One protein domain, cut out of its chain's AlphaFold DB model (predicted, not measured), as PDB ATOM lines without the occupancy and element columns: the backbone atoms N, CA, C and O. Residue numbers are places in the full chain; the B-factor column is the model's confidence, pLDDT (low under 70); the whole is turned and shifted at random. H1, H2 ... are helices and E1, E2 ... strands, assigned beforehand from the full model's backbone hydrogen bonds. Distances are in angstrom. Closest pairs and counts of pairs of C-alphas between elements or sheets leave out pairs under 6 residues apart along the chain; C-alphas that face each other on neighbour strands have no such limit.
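Overview. This is residues 556 to 660 of the 660 residues of an uncharacterized protein of Oxytricha trifallax (UniProt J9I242). Two helices, H2 and H3, form a helical hairpin along one side of the domain, and across from it lie H1 and H4, side by side and running opposite ways, with the short H5 across from the hairpin's other end. Two very short strands, E1 and E2, pair beside the first turn of H2, and a tail with no named element, residues 645 to 660, follows H5. The printed part has 105 residues, with five named helices and two named strands in the order H1, E1, H2, H3, E2, H4, H5; the sheet, in the order E1, E2, is antiparallel, and the class is mostly helix. It is compact, with a radius of gyration of the C-alphas of 13.1 A and spans of 34 by 31 by 26 A.

Along the chain. Find C-alpha 556 at (-6.098, -0.400, 18.957); from there H1 runs through residues 556 to 564, 12.1 A. Next come E1, residues 571 to 573, and directly after it H2, residues 574 to 586, 18.2 A. H3, residues 595 to 610, is the longest helix at 22.3 A and begins at C-alpha 595, (-31.289, 1.448, 29.176). E2 takes residues 620 to 622, and H4 takes residues 623 to 632, 14.0 A. Look last for H5, residues 638 to 644, 9.9 A, ending at C-alpha 644, (-13.720, -3.009, 28.277).

Arrangement. Start at H1, which touches H4 at a shallow tilt of 23 degrees, opposite ways; their closest C-alphas are those of Ile 557 and Glu 627, 6.7 A apart. E1 and E2 are antiparallel neighbours, with N 572 and O 621 at 3.0 A and N 621 and O 572 at 2.8 A, within hydrogen-bond range. In the hairpin, H2 and H3 touch, opposite ways at a steep tilt of 42 degrees, the closest C-alphas being those of Glu 582 and Ser 597, 4.9 A apart. H3 and H4 are close but not clearly touching, about perpendicular at 85 degrees, with C-alphas 608 and 626 closest at 7.0 A. H2 and H5 are close but not clearly touching, with C-alphas 585 and 643 closest at 5.3 A. H5 is near H1 and near H3, while H2 and H4 are apart. In H1, H2, H3 and H4 every O i to N i+4 pair is within hydrogen-bond range; H5 has 1 of 3, and 3 of 4 O i to N i+3 pairs.

Size, cuts and confidence. The C-alphas farthest apart, those of Asn 567 and Asp 660, are 38.0 A from each other. The printed part has no cut, and no link is long. The mean pLDDT of the printed part is 89.7; look at residues 647 to 660, the chain's last, for the values under 70.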
ATOM      1  N   LEU A 556      -4.745  -0.392  18.399       97.12
ATOM      2  CA  LEU A 556      -6.098  -0.400  18.957       97.12
ATOM      3  C   LEU A 556      -7.154  -0.400  17.855       97.12
ATOM      4  O   LEU A 556      -8.058  -1.230  17.891       97.12
ATOM      5  N   ILE A 557      -7.017   0.474  16.855       98.25
ATOM      6  CA  ILE A 557      -7.935   0.535  15.711       98.25
ATOM      7  C   ILE A 557      -7.960  -0.808  14.980       98.25
ATOM      8  O   ILE A 557      -9.031  -1.375  14.789       98.25
ATOM      9  N   LYS A 558      -6.794  -1.371  14.636       98.12
ATOM     10  CA  LYS A 558      -6.716  -2.673  13.948       98.12
ATOM     11  C   LYS A 558      -7.386  -3.796  14.740       98.12
ATOM     12  O   LYS A 558      -8.064  -4.635  14.152       98.12
ATOM     13  N   ILE A 559      -7.191  -3.828  16.057       98.25
ATOM     14  CA  ILE A 559      -7.814  -4.825  16.934       98.25
ATOM     15  C   ILE A 559      -9.330  -4.615  16.974       98.25
ATOM     16  O   ILE A 559     -10.072  -5.571  16.779       98.25
ATOM     17  N   TRP A 560      -9.803  -3.382  17.155       98.25
ATOM     18  CA  TRP A 560     -11.235  -3.087  17.193       98.25
ATOM     19  C   TRP A 560     -11.945  -3.395  15.881       98.25
ATOM     20  O   TRP A 560     -13.000  -4.018  15.920       98.25
ATOM     21  N   ILE A 561     -11.360  -3.061  14.731       98.31
ATOM     22  CA  ILE A 561     -11.930  -3.427  13.427       98.31
ATOM     23  C   ILE A 561     -12.076  -4.948  13.309       98.31
ATOM     24  O   ILE A 561     -13.141  -5.423  12.925       98.31
ATOM     25  N   LYS A 562     -11.079  -5.728  13.750       98.31
ATOM     26  CA  LYS A 562     -11.184  -7.197  13.802       98.31
ATOM     27  C   LYS A 562     -12.210  -7.710  14.823       98.31
ATOM     28  O   LYS A 562     -12.782  -8.774  14.622       98.31
ATOM     29  N   ILE A 563     -12.436  -6.999  15.928       98.31
ATOM     30  CA  ILE A 563     -13.463  -7.362  16.921       98.31
ATOM     31  C   ILE A 563     -14.869  -7.124  16.360       98.31
ATOM     32  O   ILE A 563     -15.760  -7.950  16.576       98.31
ATOM     33  N   LEU A 564     -15.068  -5.995  15.677       98.00
ATOM     34  CA  LEU A 564     -16.343  -5.628  15.064       98.00
ATOM     35  C   LEU A 564     -16.639  -6.542  13.870       98.00
ATOM     36  O   LEU A 564     -17.737  -7.089  13.786       98.00
ATOM     37  N   ASP A 565     -15.645  -6.784  13.015       97.88
ATOM     38  CA  ASP A 565     -15.725  -7.636  11.828       97.88
ATOM     39  C   ASP A 565     -14.769  -8.843  11.912       97.88
ATOM     40  O   ASP A 565     -13.726  -8.882  11.251       97.88
ATOM     41  N   PRO A 566     -15.113  -9.876  12.702       96.75
ATOM     42  CA  PRO A 566     -14.247 -11.042  12.892       96.75
ATOM     43  C   PRO A 566     -14.022 -11.856  11.609       96.75
ATOM     44  O   PRO A 566     -13.063 -12.622  11.532       96.75
ATOM     45  N   ASN A 567     -14.902 -11.712  10.614       96.06
ATOM     46  CA  ASN A 567     -14.841 -12.456   9.357       96.06
ATOM     47  C   ASN A 567     -14.161 -11.665   8.227       96.06
ATOM     48  O   ASN A 567     -13.948 -12.231   7.158       96.06
ATOM     49  N   GLY A 568     -13.836 -10.384   8.439       96.44
ATOM     50  CA  GLY A 568     -13.218  -9.530   7.423       96.44
ATOM     51  C   GLY A 568     -14.112  -9.264   6.207       96.44
ATOM     52  O   GLY A 568     -13.595  -9.115   5.102       96.44
ATOM     53  N   LEU A 569     -15.438  -9.232   6.386       96.75
ATOM     54  CA  LEU A 569     -16.400  -8.945   5.313       96.75
ATOM     55  C   LEU A 569     -16.356  -7.481   4.847       96.75
ATOM     56  O   LEU A 569     -16.876  -7.161   3.780       96.75
ATOM     57  N   ARG A 570     -15.750  -6.588   5.636       96.94
ATOM     58  CA  ARG A 570     -15.666  -5.130   5.457       96.94
ATOM     59  C   ARG A 570     -16.994  -4.372   5.535       96.94
ATOM     60  O   ARG A 570     -16.995  -3.145   5.489       96.94
ATOM     61  N   HIS A 571     -18.110  -5.068   5.724       97.31
ATOM     62  CA  HIS A 571     -19.432  -4.488   5.949       97.31
ATOM     63  C   HIS A 571     -20.202  -5.309   6.989       97.31
ATOM     64  O   HIS A 571     -20.050  -6.529   7.087       97.31
ATOM     65  N   ILE A 572     -21.030  -4.641   7.793       98.00
ATOM     66  CA  ILE A 572     -21.874  -5.286   8.806       98.00
ATOM     67  C   ILE A 572     -23.260  -4.657   8.774       98.00
ATOM     68  O   ILE A 572     -23.392  -3.438   8.831       98.00
ATOM     69  N   GLN A 573     -24.309  -5.480   8.769       98.44
ATOM     70  CA  GLN A 573     -25.678  -4.988   8.919       98.44
ATOM     71  C   GLN A 573     -25.821  -4.144  10.192       98.44
ATOM     72  O   GLN A 573     -25.515  -4.605  11.297       98.44
ATOM     73  N   LYS A 574     -26.369  -2.937  10.049       98.19
ATOM     74  CA  LYS A 574     -26.569  -1.956  11.123       98.19
ATOM     75  C   LYS A 574     -27.268  -2.553  12.343       98.19
ATOM     76  O   LYS A 574     -26.840  -2.328  13.471       98.19
ATOM     77  N   LYS A 575     -28.306  -3.369  12.122       98.31
ATOM     78  CA  LYS A 575     -29.032  -4.067  13.195       98.31
ATOM     79  C   LYS A 575     -28.114  -5.000  13.993       98.31
ATOM     80  O   LYS A 575     -28.092  -4.924  15.219       98.31
ATOM     81  N   LYS A 576     -27.326  -5.827  13.300       98.12
ATOM     82  CA  LYS A 576     -26.390  -6.780  13.912       98.12
ATOM     83  C   LYS A 576     -25.277  -6.064  14.679       98.12
ATOM     84  O   LYS A 576     -24.929  -6.483  15.779       98.12
ATOM     85  N   LEU A 577     -24.746  -4.971  14.127       98.12
ATOM     86  CA  LEU A 577     -23.743  -4.155  14.812       98.12
ATOM     87  C   LEU A 577     -24.319  -3.489  16.068       98.12
ATOM     88  O   LEU A 577     -23.685  -3.508  17.117       98.12
ATOM     89  N   ASN A 578     -25.538  -2.954  15.992       98.06
ATOM     90  CA  ASN A 578     -26.219  -2.365  17.143       98.06
ATOM     91  C   ASN A 578     -26.449  -3.393  18.267       98.06
ATOM     92  O   ASN A 578     -26.210  -3.087  19.431       98.06
ATOM     93  N   GLU A 579     -26.873  -4.614  17.930       97.69
ATOM     94  CA  GLU A 579     -26.996  -5.717  18.897       97.69
ATOM     95  C   GLU A 579     -25.638  -6.075  19.521       97.69
ATOM     96  O   GLU A 579     -25.532  -6.212  20.738       97.69
ATOM     97  N   PHE A 580     -24.575  -6.151  18.716       97.75
ATOM     98  CA  PHE A 580     -23.224  -6.412  19.212       97.75
ATOM     99  C   PHE A 580     -22.735  -5.331  20.189       97.75
ATOM    100  O   PHE A 580     -22.230  -5.657  21.264       97.75
ATOM    101  N   LEU A 581     -22.902  -4.051  19.844       97.81
ATOM    102  CA  LEU A 581     -22.496  -2.917  20.682       97.81
ATOM    103  C   LEU A 581     -23.295  -2.840  21.988       97.81
ATOM    104  O   LEU A 581     -22.753  -2.464  23.027       97.81
ATOM    105  N   GLU A 582     -24.569  -3.230  21.955       97.06
ATOM    106  CA  GLU A 582     -25.401  -3.336  23.153       97.06
ATOM    107  C   GLU A 582     -24.856  -4.420  24.089       97.06
ATOM    108  O   GLU A 582     -24.611  -4.147  25.266       97.06
ATOM    109  N   ILE A 583     -24.571  -5.614  23.557       96.62
ATOM    110  CA  ILE A 583     -23.997  -6.728  24.324       96.62
ATOM    111  C   ILE A 583     -22.620  -6.351  24.884       96.62
ATOM    112  O   ILE A 583     -22.307  -6.684  26.031       96.62
ATOM    113  N   LEU A 584     -21.808  -5.643  24.096       96.00
ATOM    114  CA  LEU A 584     -20.495  -5.147  24.497       96.00
ATOM    115  C   LEU A 584     -20.599  -4.220  25.714       96.00
ATOM    116  O   LEU A 584     -19.900  -4.438  26.702       96.00
ATOM    117  N   ALA A 585     -21.496  -3.232  25.669       95.44
ATOM    118  CA  ALA A 585     -21.698  -2.293  26.769       95.44
ATOM    119  C   ALA A 585     -22.328  -2.947  28.005       95.44
ATOM    120  O   ALA A 585     -21.990  -2.580  29.127       95.44
ATOM    121  N   ARG A 586     -23.229  -3.915  27.813       94.31
ATOM    122  CA  ARG A 586     -23.934  -4.618  28.891       94.31
ATOM    123  C   ARG A 586     -23.041  -5.584  29.679       94.31
ATOM    124  O   ARG A 586     -23.207  -5.730  30.890       94.31
ATOM    125  N   GLY A 587     -22.130  -6.281  29.002       92.56
ATOM    126  CA  GLY A 587     -21.322  -7.338  29.613       92.56
ATOM    127  C   GLY A 587     -22.139  -8.591  29.967       92.56
ATOM    128  O   GLY A 587     -22.958  -9.047  29.174       92.56
ATOM    129  N   THR A 588     -21.879  -9.188  31.136       89.31
ATOM    130  CA  THR A 588     -22.551 -10.420  31.640       89.31
ATOM    131  C   THR A 588     -23.449 -10.179  32.848       89.31
ATOM    132  O   THR A 588     -23.909 -11.129  33.472       89.31
ATOM    133  N   THR A 589     -23.675  -8.917  33.212       84.44
ATOM    134  CA  THR A 589     -24.397  -8.564  34.438       84.44
ATOM    135  C   THR A 589     -25.879  -8.929  34.357       84.44
ATOM    136  O   THR A 589     -26.462  -9.320  35.366       84.44
ATOM    137  N   THR A 590     -26.491  -8.796  33.175       89.62
ATOM    138  CA  THR A 590     -27.923  -9.036  32.951       89.62
ATOM    139  C   THR A 590     -28.170  -9.742  31.620       89.62
ATOM    140  O   THR A 590     -27.525  -9.430  30.617       89.62
ATOM    141  N   ASP A 591     -29.147 -10.653  31.594       91.62
ATOM    142  CA  ASP A 591     -29.601 -11.321  30.363       91.62
ATOM    143  C   ASP A 591     -30.485 -10.413  29.500       91.62
ATOM    144  O   ASP A 591     -30.553 -10.570  28.278       91.62
ATOM    145  N   GLU A 592     -31.113  -9.410  30.117       94.69
ATOM    146  CA  GLU A 592     -31.903  -8.381  29.443       94.69
ATOM    147  C   GLU A 592     -31.059  -7.154  29.105       94.69
ATOM    148  O   GLU A 592     -30.032  -6.877  29.734       94.69
ATOM    149  N   HIS A 593     -31.472  -6.431  28.069       95.69
ATOM    150  CA  HIS A 593     -30.835  -5.184  27.672       95.69
ATOM    151  C   HIS A 593     -31.041  -4.115  28.750       95.69
ATOM    152  O   HIS A 593     -32.119  -3.995  29.329       95.69
ATOM    153  N   THR A 594     -30.036  -3.278  28.986       93.94
ATOM    154  CA  THR A 594     -30.175  -2.142  29.907       93.94
ATOM    155  C   THR A 594     -30.493  -0.865  29.131       93.94
ATOM    156  O   THR A 594     -30.203  -0.752  27.937       93.94
ATOM    157  N   LEU A 595     -31.083   0.132  29.794       94.31
ATOM    158  CA  LEU A 595     -31.289   1.448  29.176       94.31
ATOM    159  C   LEU A 595     -29.954   2.079  28.750       94.31
ATOM    160  O   LEU A 595     -29.871   2.658  27.668       94.31
ATOM    161  N   VAL A 596     -28.908   1.907  29.565       92.88
ATOM    162  CA  VAL A 596     -27.564   2.447  29.314       92.88
ATOM    163  C   VAL A 596     -26.906   1.762  28.118       92.88
ATOM    164  O   VAL A 596     -26.445   2.447  27.211       92.88
ATOM    165  N   SER A 597     -26.917   0.426  28.056       95.38
ATOM    166  CA  SER A 597     -26.336  -0.322  26.930       95.38
ATOM    167  C   SER A 597     -27.059  -0.043  25.611       95.38
ATOM    168  O   SER A 597     -26.412   0.149  24.581       95.38
ATOM    169  N   LYS A 598     -28.395   0.077  25.637       96.44
ATOM    170  CA  LYS A 598     -29.187   0.503  24.472       96.44
ATOM    171  C   LYS A 598     -28.837   1.915  24.017       96.44
ATOM    172  O   LYS A 598     -28.716   2.148  22.816       96.44
ATOM    173  N   ALA A 599     -28.726   2.858  24.952       95.75
ATOM    174  CA  ALA A 599     -28.371   4.238  24.639       95.75
ATOM    175  C   ALA A 599     -26.958   4.320  24.046       95.75
ATOM    176  O   ALA A 599     -26.778   4.950  23.008       95.75
ATOM    177  N   TYR A 600     -25.995   3.610  24.642       95.81
ATOM    178  CA  TYR A 600     -24.628   3.501  24.138       95.81
ATOM    179  C   TYR A 600     -24.591   3.004  22.688       95.81
ATOM    180  O   TYR A 600     -24.057   3.690  21.818       95.81
ATOM    181  N   ALA A 601     -25.217   1.856  22.410       97.06
ATOM    182  CA  ALA A 601     -25.214   1.256  21.079       97.06
ATOM    183  C   ALA A 601     -25.839   2.184  20.027       97.06
ATOM    184  O   ALA A 601     -25.230   2.448  18.991       97.06
ATOM    185  N   ARG A 602     -27.013   2.757  20.324       97.38
ATOM    186  CA  ARG A 602     -27.690   3.697  19.419       97.38
ATOM    187  C   ARG A 602     -26.862   4.949  19.160       97.38
ATOM    188  O   ARG A 602     -26.809   5.400  18.023       97.38
ATOM    189  N   ASN A 603     -26.248   5.520  20.193       96.56
ATOM    190  CA  ASN A 603     -25.453   6.735  20.048       96.56
ATOM    191  C   ASN A 603     -24.204   6.484  19.207       96.56
ATOM    192  O   ASN A 603     -23.890   7.301  18.351       96.56
ATOM    193  N   LEU A 604     -23.544   5.337  19.379       97.19
ATOM    194  CA  LEU A 604     -22.389   4.992  18.558       97.19
ATOM    195  C   LEU A 604     -22.773   4.740  17.089       97.19
ATOM    196  O   LEU A 604     -22.080   5.212  16.195       97.19
ATOM    197  N   ILE A 605     -23.914   4.091  16.828       98.06
ATOM    198  CA  ILE A 605     -24.452   3.957  15.462       98.06
ATOM    199  C   ILE A 605     -24.768   5.330  14.851       98.06
ATOM    200  O   ILE A 605     -24.417   5.571  13.701       98.06
ATOM    201  N   LYS A 606     -25.357   6.257  15.617       97.56
ATOM    202  CA  LYS A 606     -25.576   7.643  15.166       97.56
ATOM    203  C   LYS A 606     -24.267   8.376  14.864       97.56
ATOM    204  O   LYS A 606     -24.238   9.203  13.962       97.56
ATOM    205  N   CYS A 607     -23.189   8.099  15.599       96.75
ATOM    206  CA  CYS A 607     -21.872   8.637  15.260       96.75
ATOM    207  C   CYS A 607     -21.394   8.098  13.905       96.75
ATOM    208  O   CYS A 607     -20.950   8.885  13.081       96.75
ATOM    209  N   PHE A 608     -21.557   6.799  13.633       97.75
ATOM    210  CA  PHE A 608     -21.248   6.239  12.312       97.75
ATOM    211  C   PHE A 608     -22.112   6.849  11.197       97.75
ATOM    212  O   PHE A 608     -21.602   7.098  10.113       97.75
ATOM    213  N   GLU A 609     -23.386   7.147  11.457       97.56
ATOM    214  CA  GLU A 609     -24.263   7.867  10.516       97.56
ATOM    215  C   GLU A 609     -23.760   9.276  10.203       97.56
ATOM    216  O   GLU A 609     -23.678   9.650   9.037       97.56
ATOM    217  N   LYS A 610     -23.399  10.050  11.234       97.44
ATOM    218  CA  LYS A 610     -22.905  11.427  11.074       97.44
ATOM    219  C   LYS A 610     -21.583  11.501  10.308       97.44
ATOM    220  O   LYS A 610     -21.348  12.477   9.610       97.44
ATOM    221  N   GLU A 611     -20.750  10.477  10.438       97.69
ATOM    222  CA  GLU A 611     -19.430  10.381   9.805       97.69
ATOM    223  C   GLU A 611     -19.476   9.621   8.466       97.69
ATOM    224  O   GLU A 611     -18.466   9.075   8.028       97.69
ATOM    225  N   ASP A 612     -20.659   9.521   7.846       97.81
ATOM    226  CA  ASP A 612     -20.888   8.868   6.548       97.81
ATOM    227  C   ASP A 612     -20.361   7.418   6.465       97.81
ATOM    228  O   ASP A 612     -20.029   6.894   5.405       97.81
ATOM    229  N   CYS A 613     -20.292   6.713   7.596       98.38
ATOM    230  CA  CYS A 613     -19.779   5.344   7.663       98.38
ATOM    231  C   CYS A 613     -20.808   4.290   7.221       98.38
ATOM    232  O   CYS A 613     -20.551   3.089   7.345       98.38
ATOM    233  N   LEU A 614     -21.986   4.704   6.754       98.38
ATOM    234  CA  LEU A 614     -23.028   3.805   6.270       98.38
ATOM    235  C   LEU A 614     -22.970   3.682   4.746       98.38
ATOM    236  O   LEU A 614     -22.452   4.545   4.039       98.38
ATOM    237  N   SER A 615     -23.503   2.578   4.240       98.06
ATOM    238  CA  SER A 615     -23.817   2.409   2.824       98.06
ATOM    239  C   SER A 615     -24.912   3.383   2.375       98.06
ATOM    240  O   SER A 615     -25.685   3.885   3.189       98.06
ATOM    241  N   GLU A 616     -25.050   3.577   1.063       97.38
ATOM    242  CA  GLU A 616     -26.066   4.462   0.461       97.38
ATOM    243  C   GLU A 616     -27.503   4.106   0.879       97.38
ATOM    244  O   GLU A 616     -28.357   4.973   1.038       97.38
ATOM    245  N   ASN A 617     -27.770   2.817   1.112       97.06
ATOM    246  CA  ASN A 617     -29.070   2.335   1.581       97.06
ATOM    247  C   ASN A 617     -29.289   2.506   3.102       97.06
ATOM    248  O   ASN A 617     -30.362   2.167   3.599       97.06
ATOM    249  N   GLY A 618     -28.281   2.953   3.859       97.06
ATOM    250  CA  GLY A 618     -28.337   3.152   5.311       97.06
ATOM    251  C   GLY A 618     -28.470   1.874   6.156       97.06
ATOM    252  O   GLY A 618     -28.677   1.960   7.371       97.06
ATOM    253  N   ASN A 619     -28.374   0.688   5.549       98.00
ATOM    254  CA  ASN A 619     -28.609  -0.594   6.224       98.00
ATOM    255  C   ASN A 619     -27.325  -1.302   6.664       98.00
ATOM    256  O   ASN A 619     -27.380  -2.176   7.536       98.00
ATOM    257  N   GLU A 620     -26.179  -0.935   6.100       98.38
ATOM    258  CA  GLU A 620     -24.886  -1.551   6.382       98.38
ATOM    259  C   GLU A 620     -23.887  -0.492   6.836       98.38
ATOM    260  O   GLU A 620     -23.925   0.658   6.406       98.38
ATOM    261  N   VAL A 621     -23.001  -0.884   7.744       98.38
ATOM    262  CA  VAL A 621     -21.894  -0.060   8.222       98.38
ATOM    263  C   VAL A 621     -20.627  -0.542   7.533       98.38
ATOM    264  O   VAL A 621     -20.274  -1.720   7.636       98.38
ATOM    265  N   LEU A 622     -19.966   0.369   6.826       98.50
ATOM    266  CA  LEU A 622     -18.761   0.127   6.041       98.50
ATOM    267  C   LEU A 622     -17.538   0.222   6.959       98.50
ATOM    268  O   LEU A 622     -17.174   1.304   7.419       98.50
ATOM    269  N   MET A 623     -16.891  -0.911   7.240       98.25
ATOM    270  CA  MET A 623     -15.785  -0.980   8.207       98.25
ATOM    271  C   MET A 623     -14.553  -0.193   7.755       98.25
ATOM    272  O   MET A 623     -13.825   0.313   8.602       98.25
ATOM    273  N   GLU A 624     -14.337  -0.048   6.445       98.25
ATOM    274  CA  GLU A 624     -13.255   0.782   5.897       98.25
ATOM    275  C   GLU A 624     -13.417   2.253   6.298       98.25
ATOM    276  O   GLU A 624     -12.479   2.859   6.816       98.25
ATOM    277  N   LYS A 625     -14.634   2.800   6.154       98.44
ATOM    278  CA  LYS A 625     -14.953   4.171   6.570       98.44
ATOM    279  C   LYS A 625     -14.890   4.334   8.090       98.44
ATOM    280  O   LYS A 625     -14.388   5.339   8.577       98.44
ATOM    281  N   VAL A 626     -15.327   3.324   8.850       98.38
ATOM    282  CA  VAL A 626     -15.184   3.316  10.318       98.38
ATOM    283  C   VAL A 626     -13.707   3.350  10.734       98.38
ATOM    284  O   VAL A 626     -13.333   4.099  11.636       98.38
ATOM    285  N   GLU A 627     -12.849   2.565  10.077       98.38
ATOM    286  CA  GLU A 627     -11.405   2.569  10.322       98.38
ATOM    287  C   GLU A 627     -10.789   3.941  10.017       98.38
ATOM    288  O   GLU A 627      -9.984   4.447  10.804       98.38
ATOM    289  N   GLU A 628     -11.184   4.559   8.904       98.38
ATOM    290  CA  GLU A 628     -10.763   5.907   8.523       98.38
ATOM    291  C   GLU A 628     -11.230   6.967   9.532       98.38
ATOM    292  O   GLU A 628     -10.418   7.774   9.987       98.38
ATOM    293  N   ALA A 629     -12.486   6.910   9.980       98.19
ATOM    294  CA  ALA A 629     -13.031   7.809  10.998       98.19
ATOM    295  C   ALA A 629     -12.241   7.729  12.318       98.19
ATOM    296  O   ALA A 629     -11.917   8.756  12.929       98.19
ATOM    297  N   PHE A 630     -11.840   6.523  12.740       97.88
ATOM    298  CA  PHE A 630     -10.975   6.354  13.909       97.88
ATOM    299  C   PHE A 630      -9.552   6.885  13.684       97.88
ATOM    300  O   PHE A 630      -8.983   7.527  14.579       97.88
ATOM    301  N   LYS A 631      -8.959   6.644  12.507       97.94
ATOM    302  CA  LYS A 631      -7.621   7.157  12.150       97.94
ATOM    303  C   LYS A 631      -7.607   8.682  12.180       97.94
ATOM    304  O   LYS A 631      -6.800   9.260  12.912       97.94
ATOM    305  N   ASN A 632      -8.577   9.302  11.510       97.62
ATOM    306  CA  ASN A 632      -8.763  10.752  11.426       97.62
ATOM    307  C   ASN A 632      -9.186  11.372  12.769       97.62
ATOM    308  O   ASN A 632      -9.096  12.585  12.956       97.62
ATOM    309  N   GLY A 633      -9.626  10.548  13.729       96.44
ATOM    310  CA  GLY A 633     -10.055  10.995  15.052       96.44
ATOM    311  C   GLY A 633     -11.351  11.802  15.015       96.44
ATOM    312  O   GLY A 633     -11.566  12.648  15.882       96.44
ATOM    313  N   THR A 634     -12.199  11.583  14.005       97.12
ATOM    314  CA  THR A 634     -13.561  12.132  14.006       97.12
ATOM    315  C   THR A 634     -14.441  11.366  14.992       97.12
ATOM    316  O   THR A 634     -15.212  11.967  15.741       97.12
ATOM    317  N   ILE A 635     -14.196  10.056  15.108       95.88
ATOM    318  CA  ILE A 635     -14.675   9.214  16.203       95.88
ATOM    319  C   ILE A 635     -13.481   8.821  17.073       95.88
ATOM    320  O   ILE A 635     -12.470   8.307  16.591       95.88
ATOM    321  N   GLU A 636     -13.582   9.064  18.377       96.44
ATOM    322  CA  GLU A 636     -12.538   8.692  19.326       96.44
ATOM    323  C   GLU A 636     -12.616   7.191  19.635       96.44
ATOM    324  O   GLU A 636     -13.606   6.721  20.191       96.44
ATOM    325  N   ILE A 637     -11.566   6.427  19.309       96.31
ATOM    326  CA  ILE A 637     -11.525   4.969  19.540       96.31
ATOM    327  C   ILE A 637     -11.686   4.592  21.023       96.31
ATOM    328  O   ILE A 637     -12.184   3.514  21.353       96.31
ATOM    329  N   GLU A 638     -11.321   5.502  21.929       94.00
ATOM    330  CA  GLU A 638     -11.402   5.288  23.374       94.00
ATOM    331  C   GLU A 638     -12.843   5.054  23.855       94.00
ATOM    332  O   GLU A 638     -13.054   4.375  24.860       94.00
ATOM    333  N   ILE A 639     -13.851   5.502  23.094       94.06
ATOM    334  CA  ILE A 639     -15.266   5.220  23.369       94.06
ATOM    335  C   ILE A 639     -15.575   3.717  23.425       94.06
ATOM    336  O   ILE A 639     -16.460   3.284  24.168       94.06
ATOM    337  N   LEU A 640     -14.847   2.908  22.647       95.69
ATOM    338  CA  LEU A 640     -14.961   1.455  22.662       95.69
ATOM    339  C   LEU A 640     -14.183   0.874  23.846       95.69
ATOM    340  O   LEU A 640     -14.713   0.032  24.570       95.69
ATOM    341  N   ASN A 641     -12.968   1.364  24.110       92.88
ATOM    342  CA  ASN A 641     -12.131   0.910  25.231       92.88
ATOM    343  C   ASN A 641     -12.800   1.103  26.596       92.88
ATOM    344  O   ASN A 641     -12.631   0.262  27.481       92.88
ATOM    345  N   GLN A 642     -13.614   2.148  26.761       91.19
ATOM    346  CA  GLN A 642     -14.419   2.346  27.967       91.19
ATOM    347  C   GLN A 642     -15.285   1.109  28.279       91.19
ATOM    348  O   GLN A 642     -15.310   0.634  29.408       91.19
ATOM    349  N   THR A 643     -15.903   0.471  27.283       91.88
ATOM    350  CA  THR A 643     -16.721  -0.739  27.524       91.88
ATOM    351  C   THR A 643     -15.916  -1.947  28.020       91.88
ATOM    352  O   THR A 643     -16.470  -2.896  28.581       91.88
ATOM    353  N   LEU A 644     -14.595  -1.934  27.829       90.25
ATOM    354  CA  LEU A 644     -13.720  -3.009  28.277       90.25
ATOM    355  C   LEU A 644     -13.297  -2.856  29.739       90.25
ATOM    356  O   LEU A 644     -13.037  -3.877  30.387       90.25
ATOM    357  N   ARG A 645     -13.282  -1.633  30.275       88.88
ATOM    358  CA  ARG A 645     -12.878  -1.339  31.654       88.88
ATOM    359  C   ARG A 645     -13.933  -1.847  32.642       88.88
ATOM    360  O   ARG A 645     -15.130  -1.689  32.441       88.88
ATOM    361  N   VAL A 646     -13.477  -2.484  33.723       73.50
ATOM    362  CA  VAL A 646     -14.356  -3.025  34.782       73.50
ATOM    363  C   VAL A 646     -15.044  -1.903  35.568       73.50
ATOM    364  O   VAL A 646     -16.172  -2.061  36.023       73.50
ATOM    365  N   GLU A 647     -14.375  -0.759  35.695       63.16
ATOM    366  CA  GLU A 647     -14.876   0.443  36.355       63.16
ATOM    367  C   GLU A 647     -15.102   1.510  35.285       63.16
ATOM    368  O   GLU A 647     -14.184   2.264  34.966       63.16
ATOM    369  N   CYS A 648     -16.289   1.546  34.677       56.38
ATOM    370  CA  CYS A 648     -16.577   2.561  33.671       56.38
ATOM    371  C   CYS A 648     -17.785   3.429  34.010       56.38
ATOM    372  O   CYS A 648     -18.901   2.951  34.197       56.38
ATOM    373  N   LEU A 649     -17.521   4.736  34.040       51.97
ATOM    374  CA  LEU A 649     -18.495   5.791  33.809       51.97
ATOM    375  C   LEU A 649     -18.454   6.067  32.300       51.97
ATOM    376  O   LEU A 649     -17.398   6.408  31.772       51.97
ATOM    377  N   TYR A 650     -19.563   5.845  31.593       52.72
ATOM    378  CA  TYR A 650     -19.623   6.068  30.147       52.72
ATOM    379  C   TYR A 650     -19.606   7.570  29.863       52.72
ATOM    380  O   TYR A 650     -20.496   8.286  30.322       52.72
ATOM    381  N   LEU A 651     -18.632   8.039  29.081       49.22
ATOM    382  CA  LEU A 651     -18.635   9.406  28.570       49.22
ATOM    383  C   LEU A 651     -18.319   9.373  27.074       49.22
ATOM    384  O   LEU A 651     -17.186   9.130  26.660       49.22
ATOM    385  N   VAL A 652     -19.364   9.570  26.270       50.16
ATOM    386  CA  VAL A 652     -19.304   9.606  24.806       50.16
ATOM    387  C   VAL A 652     -19.005  11.041  24.385       50.16
ATOM    388  O   VAL A 652     -19.877  11.897  24.494       50.16
ATOM    389  N   LYS A 653     -17.782  11.305  23.919       48.47
ATOM    390  CA  LYS A 653     -17.421  12.571  23.267       48.47
ATOM    391  C   LYS A 653     -17.304  12.340  21.763       48.47
ATOM    392  O   LYS A 653     -16.699  11.367  21.327       48.47
ATOM    393  N   SER A 654     -17.882  13.226  20.966       46.12
ATOM    394  CA  SER A 654     -17.598  13.344  19.531       46.12
ATOM    395  C   SER A 654     -17.531  14.832  19.194       46.12
ATOM    396  O   SER A 654     -18.095  15.648  19.923       46.12
ATOM    397  N   LYS A 655     -16.852  15.207  18.099       54.22
ATOM    398  CA  LYS A 655     -16.816  16.608  17.630       54.22
ATOM    399  C   LYS A 655     -18.221  17.193  17.439       54.22
ATOM    400  O   LYS A 655     -18.410  18.393  17.581       54.22
ATOM    401  N   HIS A 656     -19.200  16.333  17.170       46.50
ATOM    402  CA  HIS A 656     -20.613  16.671  17.001       46.50
ATOM    403  C   HIS A 656     -21.473  16.320  18.227       46.50
ATOM    404  O   HIS A 656     -22.695  16.201  18.108       46.50
ATOM    405  N   TYR A 657     -20.832  16.061  19.366       46.12
ATOM    406  CA  TYR A 657     -21.422  15.631  20.631       46.12
ATOM    407  C   TYR A 657     -20.750  16.417  21.766       46.12
ATOM    408  O   TYR A 657     -20.004  15.880  22.585       46.12
ATOM    409  N   THR A 658     -20.992  17.724  21.791       39.66
ATOM    410  CA  THR A 658     -21.030  18.462  23.053       39.66
ATOM    411  C   THR A 658     -22.313  18.019  23.746       39.66
ATOM    412  O   THR A 658     -23.384  18.095  23.150       39.66
ATOM    413  N   SER A 659     -22.209  17.420  24.933       33.19
ATOM    414  CA  SER A 659     -23.405  17.129  25.723       33.19
ATOM    415  C   SER A 659     -24.073  18.455  26.066       33.19
ATOM    416  O   SER A 659     -23.427  19.274  26.721       33.19
ATOM    417  N   ASP A 660     -25.314  18.641  25.629       31.06
ATOM    418  CA  ASP A 660     -26.241  19.518  26.345       31.06
ATOM    419  C   ASP A 660     -26.555  18.914  27.721       31.06
ATOM    420  O   ASP A 660     -26.753  17.669  27.792       31.06
TER     421      ASP A 660